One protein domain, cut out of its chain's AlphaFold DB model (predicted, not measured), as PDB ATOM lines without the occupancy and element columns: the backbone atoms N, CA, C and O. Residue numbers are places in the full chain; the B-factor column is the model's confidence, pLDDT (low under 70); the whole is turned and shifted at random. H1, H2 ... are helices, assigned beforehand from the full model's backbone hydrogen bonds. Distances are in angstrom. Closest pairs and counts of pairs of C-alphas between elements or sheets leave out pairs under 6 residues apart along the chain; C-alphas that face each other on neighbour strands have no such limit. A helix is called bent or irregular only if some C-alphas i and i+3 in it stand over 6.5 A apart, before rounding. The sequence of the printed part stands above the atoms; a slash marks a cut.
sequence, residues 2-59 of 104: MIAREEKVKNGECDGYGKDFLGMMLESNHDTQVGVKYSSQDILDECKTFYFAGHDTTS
ATOM      1  N   MET A   2      23.686  53.559 -33.285       78.69
ATOM      2  CA  MET A   2      22.661  52.493 -33.361       78.69
ATOM      3  C   MET A   2      21.549  52.780 -34.375       78.69
ATOM      4  O   MET A   2      21.295  51.940 -35.224       78.69
ATOM      5  N   ILE A   3      20.963  53.985 -34.360       80.94
ATOM      6  CA  ILE A   3      19.911  54.379 -35.322       80.94
ATOM      7  C   ILE A   3      20.387  54.177 -36.769       80.94
ATOM      8  O   ILE A   3      19.699  53.567 -37.573       80.94
ATOM      9  N   ALA A   4      21.623  54.586 -37.066       85.69
ATOM     10  CA  ALA A   4      22.226  54.384 -38.381       85.69
ATOM     11  C   ALA A   4      22.382  52.896 -38.755       85.69
ATOM     12  O   ALA A   4      22.297  52.556 -39.926       85.69
ATOM     13  N   ARG A   5      22.619  51.999 -37.787       85.88
ATOM     14  CA  ARG A   5      22.688  50.547 -38.030       85.88
ATOM     15  C   ARG A   5      21.300  49.955 -38.273       85.88
ATOM     16  O   ARG A   5      21.129  49.163 -39.191       85.88
ATOM     17  N   GLU A   6      20.293  50.394 -37.520       82.56
ATOM     18  CA  GLU A   6      18.897  50.000 -37.754       82.56
ATOM     19  C   GLU A   6      18.385  50.466 -39.126       82.56
ATOM     20  O   GLU A   6      17.669  49.727 -39.799       82.56
ATOM     21  N   GLU A   7      18.762  51.667 -39.568       84.75
ATOM     22  CA  GLU A   7      18.427  52.184 -40.901       84.75
ATOM     23  C   GLU A   7      19.062  51.353 -42.019       84.75
ATOM     24  O   GLU A   7      18.377  51.002 -42.977       84.75
ATOM     25  N   LYS A   8      20.334  50.966 -41.879       87.25
ATOM     26  CA  LYS A   8      21.013  50.090 -42.848       87.25
ATOM     27  C   LYS A   8      20.311  48.745 -43.006       87.25
ATOM     28  O   LYS A   8      20.117  48.278 -44.125       87.25
ATOM     29  N   VAL A   9      19.868  48.154 -41.897       86.06
ATOM     30  CA  VAL A   9      19.113  46.893 -41.925       86.06
ATOM     31  C   VAL A   9      17.740  47.080 -42.568       86.06
ATOM     32  O   VAL A   9      17.352  46.274 -43.411       86.06
ATOM     33  N   LYS A  10      17.024  48.172 -42.261       84.81
ATOM     34  CA  LYS A  10      15.753  48.506 -42.936       84.81
ATOM     35  C   LYS A  10      15.923  48.702 -44.445       84.81
ATOM     36  O   LYS A  10      15.019  48.355 -45.200       84.81
ATOM     37  N   ASN A  11      17.074  49.214 -44.877       88.56
ATOM     38  CA  ASN A  11      17.421  49.390 -46.286       88.56
ATOM     39  C   ASN A  11      17.878  48.086 -46.973       88.56
ATOM     40  O   ASN A  11      18.169  48.103 -48.168       88.56
ATOM     41  N   GLY A  12      17.925  46.960 -46.251       82.56
ATOM     42  CA  GLY A  12      18.310  45.655 -46.789       82.56
ATOM     43  C   GLY A  12      19.816  45.468 -46.986       82.56
ATOM     44  O   GLY A  12      20.220  44.585 -47.741       82.56
ATOM     45  N   GLU A  13      20.659  46.283 -46.342       84.69
ATOM     46  CA  GLU A  13      22.114  46.121 -46.415       84.69
ATOM     47  C   GLU A  13      22.563  44.846 -45.681       84.69
ATOM     48  O   GLU A  13      22.233  44.630 -44.511       84.69
ATOM     49  N   CYS A  14      23.363  44.013 -46.355       72.19
ATOM     50  CA  CYS A  14      24.028  42.875 -45.722       72.19
ATOM     51  C   CYS A  14      24.997  43.361 -44.632       72.19
ATOM     52  O   CYS A  14      25.719  44.336 -44.838       72.19
ATOM     53  N   ASP A  15      25.025  42.679 -43.482       77.50
ATOM     54  CA  ASP A  15      25.784  43.084 -42.287       77.50
ATOM     55  C   ASP A  15      25.393  44.476 -41.727       77.50
ATOM     56  O   ASP A  15      26.209  45.143 -41.088       77.50
ATOM     57  N   GLY A  16      24.149  44.937 -41.932       83.56
ATOM     58  CA  GLY A  16      23.701  46.278 -41.520       83.56
ATOM     59  C   GLY A  16      23.873  46.596 -40.021       83.56
ATOM     60  O   GLY A  16      24.115  47.753 -39.661       83.56
ATOM     61  N   TYR A  17      23.839  45.579 -39.149       86.56
ATOM     62  CA  TYR A  17      24.132  45.718 -37.715       86.56
ATOM     63  C   TYR A  17      25.635  45.782 -37.384       86.56
ATOM     64  O   TYR A  17      26.007  46.337 -36.346       86.56
ATOM     65  N   GLY A  18      26.508  45.309 -38.275       89.25
ATOM     66  CA  GLY A  18      27.948  45.153 -38.055       89.25
ATOM     67  C   GLY A  18      28.323  43.852 -37.333       89.25
ATOM     68  O   GLY A  18      27.485  43.211 -36.713       89.25
ATOM     69  N   LYS A  19      29.607  43.474 -37.396       89.62
ATOM     70  CA  LYS A  19      30.154  42.222 -36.816       89.62
ATOM     71  C   LYS A  19      30.833  42.405 -35.456       89.62
ATOM     72  O   LYS A  19      31.608  41.557 -35.024       89.62
ATOM     73  N   ASP A  20      30.611  43.546 -34.814       91.25
ATOM     74  CA  ASP A  20      31.106  43.808 -33.463       91.25
ATOM     75  C   ASP A  20      30.071  43.401 -32.406       91.25
ATOM     76  O   ASP A  20      28.943  43.029 -32.725       91.25
ATOM     77  N   PHE A  21      30.457  43.467 -31.131       90.94
ATOM     78  CA  PHE A  21      29.607  43.045 -30.017       90.94
ATOM     79  C   PHE A  21      28.236  43.739 -29.995       90.94
ATOM     80  O   PHE A  21      27.216  43.083 -29.796       90.94
ATOM     81  N   LEU A  22      28.195  45.046 -30.273       90.75
ATOM     82  CA  LEU A  22      26.941  45.795 -30.361       90.75
ATOM     83  C   LEU A  22      26.082  45.307 -31.534       90.75
ATOM     84  O   LEU A  22      24.874  45.162 -31.385       90.75
ATOM     85  N   GLY A  23      26.698  45.047 -32.689       90.56
ATOM     86  CA  GLY A  23      26.013  44.493 -33.854       90.56
ATOM     87  C   GLY A  23      25.393  43.128 -33.573       90.56
ATOM     88  O   GLY A  23      24.210  42.943 -33.840       90.56
ATOM     89  N   MET A  24      26.143  42.230 -32.926       90.00
ATOM     90  CA  MET A  24      25.646  40.910 -32.519       90.00
ATOM     91  C   MET A  24      24.476  41.004 -31.526       90.00
ATOM     92  O   MET A  24      23.512  40.252 -31.642       90.00
ATOM     93  N   MET A  25      24.515  41.941 -30.569       89.88
ATOM     94  CA  MET A  25      23.391  42.146 -29.643       89.88
ATOM     95  C   MET A  25      22.148  42.713 -30.339       89.88
ATOM     96  O   MET A  25      21.032  42.292 -30.035       89.88
ATOM     97  N   LEU A  26      22.323  43.648 -31.280       89.44
ATOM     98  CA  LEU A  26      21.215  44.199 -32.066       89.44
ATOM     99  C   LEU A  26      20.573  43.137 -32.968       89.44
ATOM    100  O   LEU A  26      19.347  43.047 -33.012       89.44
ATOM    101  N   GLU A  27      21.390  42.322 -33.637       88.00
ATOM    102  CA  GLU A  27      20.939  41.207 -34.474       88.00
ATOM    103  C   GLU A  27      20.175  40.167 -33.642       88.00
ATOM    104  O   GLU A  27      19.025  39.846 -33.944       88.00
ATOM    105  N   SER A  28      20.740  39.740 -32.507       86.75
ATOM    106  CA  SER A  28      20.085  38.780 -31.613       86.75
ATOM    107  C   SER A  28      18.761  39.297 -31.037       86.75
ATOM    108  O   SER A  28      17.835  38.507 -30.862       86.75
ATOM    109  N   ASN A  29      18.651  40.596 -30.732       86.62
ATOM    110  CA  ASN A  29      17.413  41.202 -30.223       86.62
ATOM    111  C   ASN A  29      16.345  41.369 -31.322       86.62
ATOM    112  O   ASN A  29      15.141  41.395 -31.040       86.62
ATOM    113  N   HIS A  30      16.770  41.488 -32.584       81.75
ATOM    114  CA  HIS A  30      15.876  41.551 -33.735       81.75
ATOM    115  C   HIS A  30      15.253  40.179 -34.049       81.75
ATOM    116  O   HIS A  30      14.045  40.104 -34.294       81.75
ATOM    117  N   ASP A  31      16.042  39.104 -33.960       75.12
ATOM    118  CA  ASP A  31      15.628  37.735 -34.305       75.12
ATOM    119  C   ASP A  31      14.798  37.024 -33.220       75.12
ATOM    120  O   ASP A  31      14.155  36.002 -33.481       75.12
ATOM    121  N   THR A  32      14.726  37.575 -32.006       70.69
ATOM    122  CA  THR A  32      13.838  37.077 -30.945       70.69
ATOM    123  C   THR A  32      12.356  37.276 -31.297       70.69
ATOM    124  O   THR A  32      11.743  38.289 -30.962       70.69
ATOM    125  N   GLN A  33      11.745  36.275 -31.946       59.91
ATOM    126  CA  GLN A  33      10.301  36.244 -32.238       59.91
ATOM    127  C   GLN A  33       9.429  35.823 -31.035       59.91
ATOM    128  O   GLN A  33       8.224  36.063 -31.047       59.91
ATOM    129  N   VAL A  34      10.013  35.205 -29.996       59.72
ATOM    130  CA  VAL A  34       9.279  34.604 -28.852       59.72
ATOM    131  C   VAL A  34       9.803  35.091 -27.481       59.72
ATOM    132  O   VAL A  34       9.340  34.643 -26.437       59.72
ATOM    133  N   GLY A  35      10.765  36.023 -27.457       60.94
ATOM    134  CA  GLY A  35      11.449  36.493 -26.241       60.94
ATOM    135  C   GLY A  35      11.155  37.947 -25.853       60.94
ATOM    136  O   GLY A  35      10.533  38.696 -26.605       60.94
ATOM    137  N   VAL A  36      11.633  38.351 -24.669       70.31
ATOM    138  CA  VAL A  36      11.636  39.754 -24.218       70.31
ATOM    139  C   VAL A  36      12.523  40.564 -25.164       70.31
ATOM    140  O   VAL A  36      13.714  40.289 -25.267       70.31
ATOM    141  N   LYS A  37      11.949  41.561 -25.846       81.31
ATOM    142  CA  LYS A  37      12.732  42.550 -26.596       81.31
ATOM    143  C   LYS A  37      13.354  43.542 -25.626       81.31
ATOM    144  O   LYS A  37      12.636  44.214 -24.887       81.31
ATOM    145  N   TYR A  38      14.672  43.657 -25.676       84.50
ATOM    146  CA  TYR A  38      15.416  44.680 -24.958       84.50
ATOM    147  C   TYR A  38      15.269  46.026 -25.662       84.50
ATOM    148  O   TYR A  38      15.240  46.098 -26.898       84.50
ATOM    149  N   SER A  39      15.170  47.101 -24.880       88.19
ATOM    150  CA  SER A  39      15.238  48.448 -25.436       88.19
ATOM    151  C   SER A  39      16.661  48.743 -25.915       88.19
ATOM    152  O   SER A  39      17.636  48.155 -25.446       88.19
ATOM    153  N   SER A  40      16.811  49.707 -26.824       85.19
ATOM    154  CA  SER A  40      18.139  50.162 -27.251       85.19
ATOM    155  C   SER A  40      18.971  50.683 -26.070       85.19
ATOM    156  O   SER A  40      20.198  50.631 -26.114       85.19
ATOM    157  N   GLN A  41      18.315  51.180 -25.016       88.56
ATOM    158  CA  GLN A  41      18.978  51.637 -23.800       88.56
ATOM    159  C   GLN A  41      19.538  50.460 -22.991       88.56
ATOM    160  O   GLN A  41      20.700  50.516 -22.603       88.56
ATOM    161  N   ASP A  42      18.773  49.376 -22.832       91.12
ATOM    162  CA  ASP A  42      19.235  48.169 -22.131       91.12
ATOM    163  C   ASP A  42      20.462  47.559 -22.826       91.12
ATOM    164  O   ASP A  42      21.455  47.240 -22.179       91.12
ATOM    165  N   ILE A  43      20.438  47.476 -24.164       90.38
ATOM    166  CA  ILE A  43      21.567  46.967 -24.961       90.38
ATOM    167  C   ILE A  43      22.812  47.843 -24.775       90.38
ATOM    168  O   ILE A  43      23.926  47.333 -24.637       90.38
ATOM    169  N   LEU A  44      22.644  49.169 -24.766       89.88
ATOM    170  CA  LEU A  44      23.756  50.086 -24.519       89.88
ATOM    171  C   LEU A  44      24.319  49.948 -23.111       89.88
ATOM    172  O   LEU A  44      25.535  50.032 -22.938       89.88
ATOM    173  N   ASP A  45      23.457  49.805 -22.114       92.88
ATOM    174  CA  ASP A  45      23.894  49.704 -20.730       92.88
ATOM    175  C   ASP A  45      24.616  48.376 -20.486       92.88
ATOM    176  O   ASP A  45      25.662  48.379 -19.838       92.88
ATOM    177  N   GLU A  46      24.197  47.289 -21.133       91.69
ATOM    178  CA  GLU A  46      24.929  46.021 -21.096       91.69
ATOM    179  C   GLU A  46      26.282  46.106 -21.823       91.69
ATOM    180  O   GLU A  46      27.306  45.660 -21.302       91.69
ATOM    181  N   CYS A  47      26.338  46.782 -22.980       92.12
ATOM    182  CA  CYS A  47      27.599  47.112 -23.657       92.12
ATOM    183  C   CYS A  47      28.584  47.832 -22.723       92.12
ATOM    184  O   CYS A  47      29.774  47.510 -22.707       92.12
ATOM    185  N   LYS A  48      28.106  48.826 -21.964       92.44
ATOM    186  CA  LYS A  48      28.939  49.583 -21.020       92.44
ATOM    187  C   LYS A  48      29.393  48.709 -19.863       92.44
ATOM    188  O   LYS A  48      30.565  48.766 -19.504       92.44
ATOM    189  N   THR A  49      28.491  47.909 -19.300       94.88
ATOM    190  CA  THR A  49      28.813  46.974 -18.219       94.88
ATOM    191  C   THR A  49      29.932  46.032 -18.644       94.88
ATOM    192  O   THR A  49      30.942  45.944 -17.947       94.88
ATOM    193  N   PHE A  50      29.816  45.409 -19.821       93.62
ATOM    194  CA  PHE A  50      30.857  44.539 -20.365       93.62
ATOM    195  C   PHE A  50      32.184  45.282 -20.559       93.62
ATOM    196  O   PHE A  50      33.240  44.784 -20.168       93.62
ATOM    197  N   TYR A  51      32.132  46.494 -21.120       93.81
ATOM    198  CA  TYR A  51      33.323  47.310 -21.332       93.81
ATOM    199  C   TYR A  51      34.036  47.631 -20.017       93.81
ATOM    200  O   TYR A  51      35.230  47.374 -19.910       93.81
ATOM    201  N   PHE A  52      33.334  48.144 -19.005       93.88
ATOM    202  CA  PHE A  52      33.960  48.511 -17.733       93.88
ATOM    203  C   PHE A  52      34.456  47.293 -16.957       93.88
ATOM    204  O   PHE A  52      35.584  47.299 -16.465       93.88
ATOM    205  N   ALA A  53      33.652  46.228 -16.898       95.50
ATOM    206  CA  ALA A  53      34.046  44.993 -16.234       95.50
ATOM    207  C   ALA A  53      35.305  44.385 -16.873       95.50
ATOM    208  O   ALA A  53      36.198  43.940 -16.153       95.50
ATOM    209  N   GLY A  54      35.399  44.392 -18.207       94.56
ATOM    210  CA  GLY A  54      36.541  43.840 -18.936       94.56
ATOM    211  C   GLY A  54      37.766  44.756 -18.960       94.56
ATOM    212  O   GLY A  54      38.889  44.274 -18.824       94.56
ATOM    213  N   HIS A  55      37.575  46.066 -19.121       95.62
ATOM    214  CA  HIS A  55      38.665  47.022 -19.313       95.62
ATOM    215  C   HIS A  55      39.558  47.128 -18.076       95.62
ATOM    216  O   HIS A  55      40.765  46.895 -18.165       95.62
ATOM    217  N   ASP A  56      38.975  47.437 -16.919       94.06
ATOM    218  CA  ASP A  56      39.760  47.726 -15.718       94.06
ATOM    219  C   ASP A  56      40.435  46.461 -15.173       94.06
ATOM    220  O   ASP A  56      41.601  46.496 -14.769       94.06
ATOM    221  N   THR A  57      39.747  45.318 -15.237       97.00
ATOM    222  CA  THR A  57      40.294  44.026 -14.798       97.00
ATOM    223  C   THR A  57      41.417  43.537 -15.714       97.00
ATOM    224  O   THR A  57      42.482  43.165 -15.218       97.00
ATOM    225  N   THR A  58      41.236  43.595 -17.038       97.31
ATOM    226  CA  THR A  58      42.258  43.155 -18.006       97.31
ATOM    227  C   THR A  58      43.462  44.093 -18.006       97.31
ATOM    228  O   THR A  58      44.600  43.629 -18.033       97.31
ATOM    229  N   SER A  59      43.243  45.408 -17.916       97.62
ATOM    230  CA  SER A  59      44.326  46.394 -17.806       97.62
ATOM    231  C   SER A  59      45.158  46.174 -16.539       97.62
ATOM    232  O   SER A  59      46.392  46.132 -16.598       97.62
TER     233      SER A  59
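What this domain is: This is residues 2 to 59 of the 104 residues of an uncharacterized protein of Amborella trichopoda (UniProt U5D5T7). Picture a loose helical hairpin made of H2 and the longer H3, with the short helix H1 near H2 and close to the beginning of H3. The last part of H3, residues 51 to 59, sticks out past the rest as a free arm, and residues 31 to 36, at the turn of the hairpin, stick out as well. The printed part has 58 residues with three named helices, H1, H2 and H3 in that order, and no named strand; the class is all helix. The whole is loose, with a radius of gyration of the C-alphas of 12.9 A, and elongated, spanning 39 by 24 by 15 A.

Where its parts are: Start at C-alpha 2, at (22.661, 52.493, -33.361), where H1 begins; it covers residues 2 to 10. A short link of 10 residues leads on to H2, residues 21 to 31, which runs 15.6 A from first to last C-alpha. Find its last C-alpha, that of Asp 31, at (15.628, 37.735, -34.305). After a short link of 8 residues comes H3, residues 40 to 59, the longest helix, which runs 28.1 A to C-alpha 59 at (44.326, 46.394, -17.806). H3 is neither bent nor irregular, but only just: C-alphas 53 and 56 are 6.4 A apart.

How they stand to each other: Look first at H1 and H2, which are near each other, with their closest C-alphas 8.1 A apart. H1 and H3 are close but not clearly touching; their closest C-alphas, those of Met 2 and Ser 40, are 8.0 A apart. These two helices run opposite ways at a steep tilt of 58 degrees. Go on to Leu 22 and Cys 47, whose C-alphas, 6.9 A apart, are the closest of H2 and H3. H2 and H3 touch and form a helical hairpin, running opposite ways at a shallow tilt of 32 degrees, only just short of steep. H3 touches H2 with residues 43 to 47 alone. In the backbones of H1 and H2, every O i to N i+4 pair is within hydrogen-bond range; in H3, 15 of 16 are.

The domain as a whole: The C-alphas of Asn 11 and Ser 59 are the two farthest apart, at 39.3 A. Set aside residues 31 to 36 and 51 to 59, which stand free, and the remaining body of 43 residues spans 30 by 18 by 16 A. The printed part has no cut, and neither of its two links is long. In the B-factor column of this predicted model you will find a mean pLDDT of the printed part of 86.2, with residues 33 to 35 under 70.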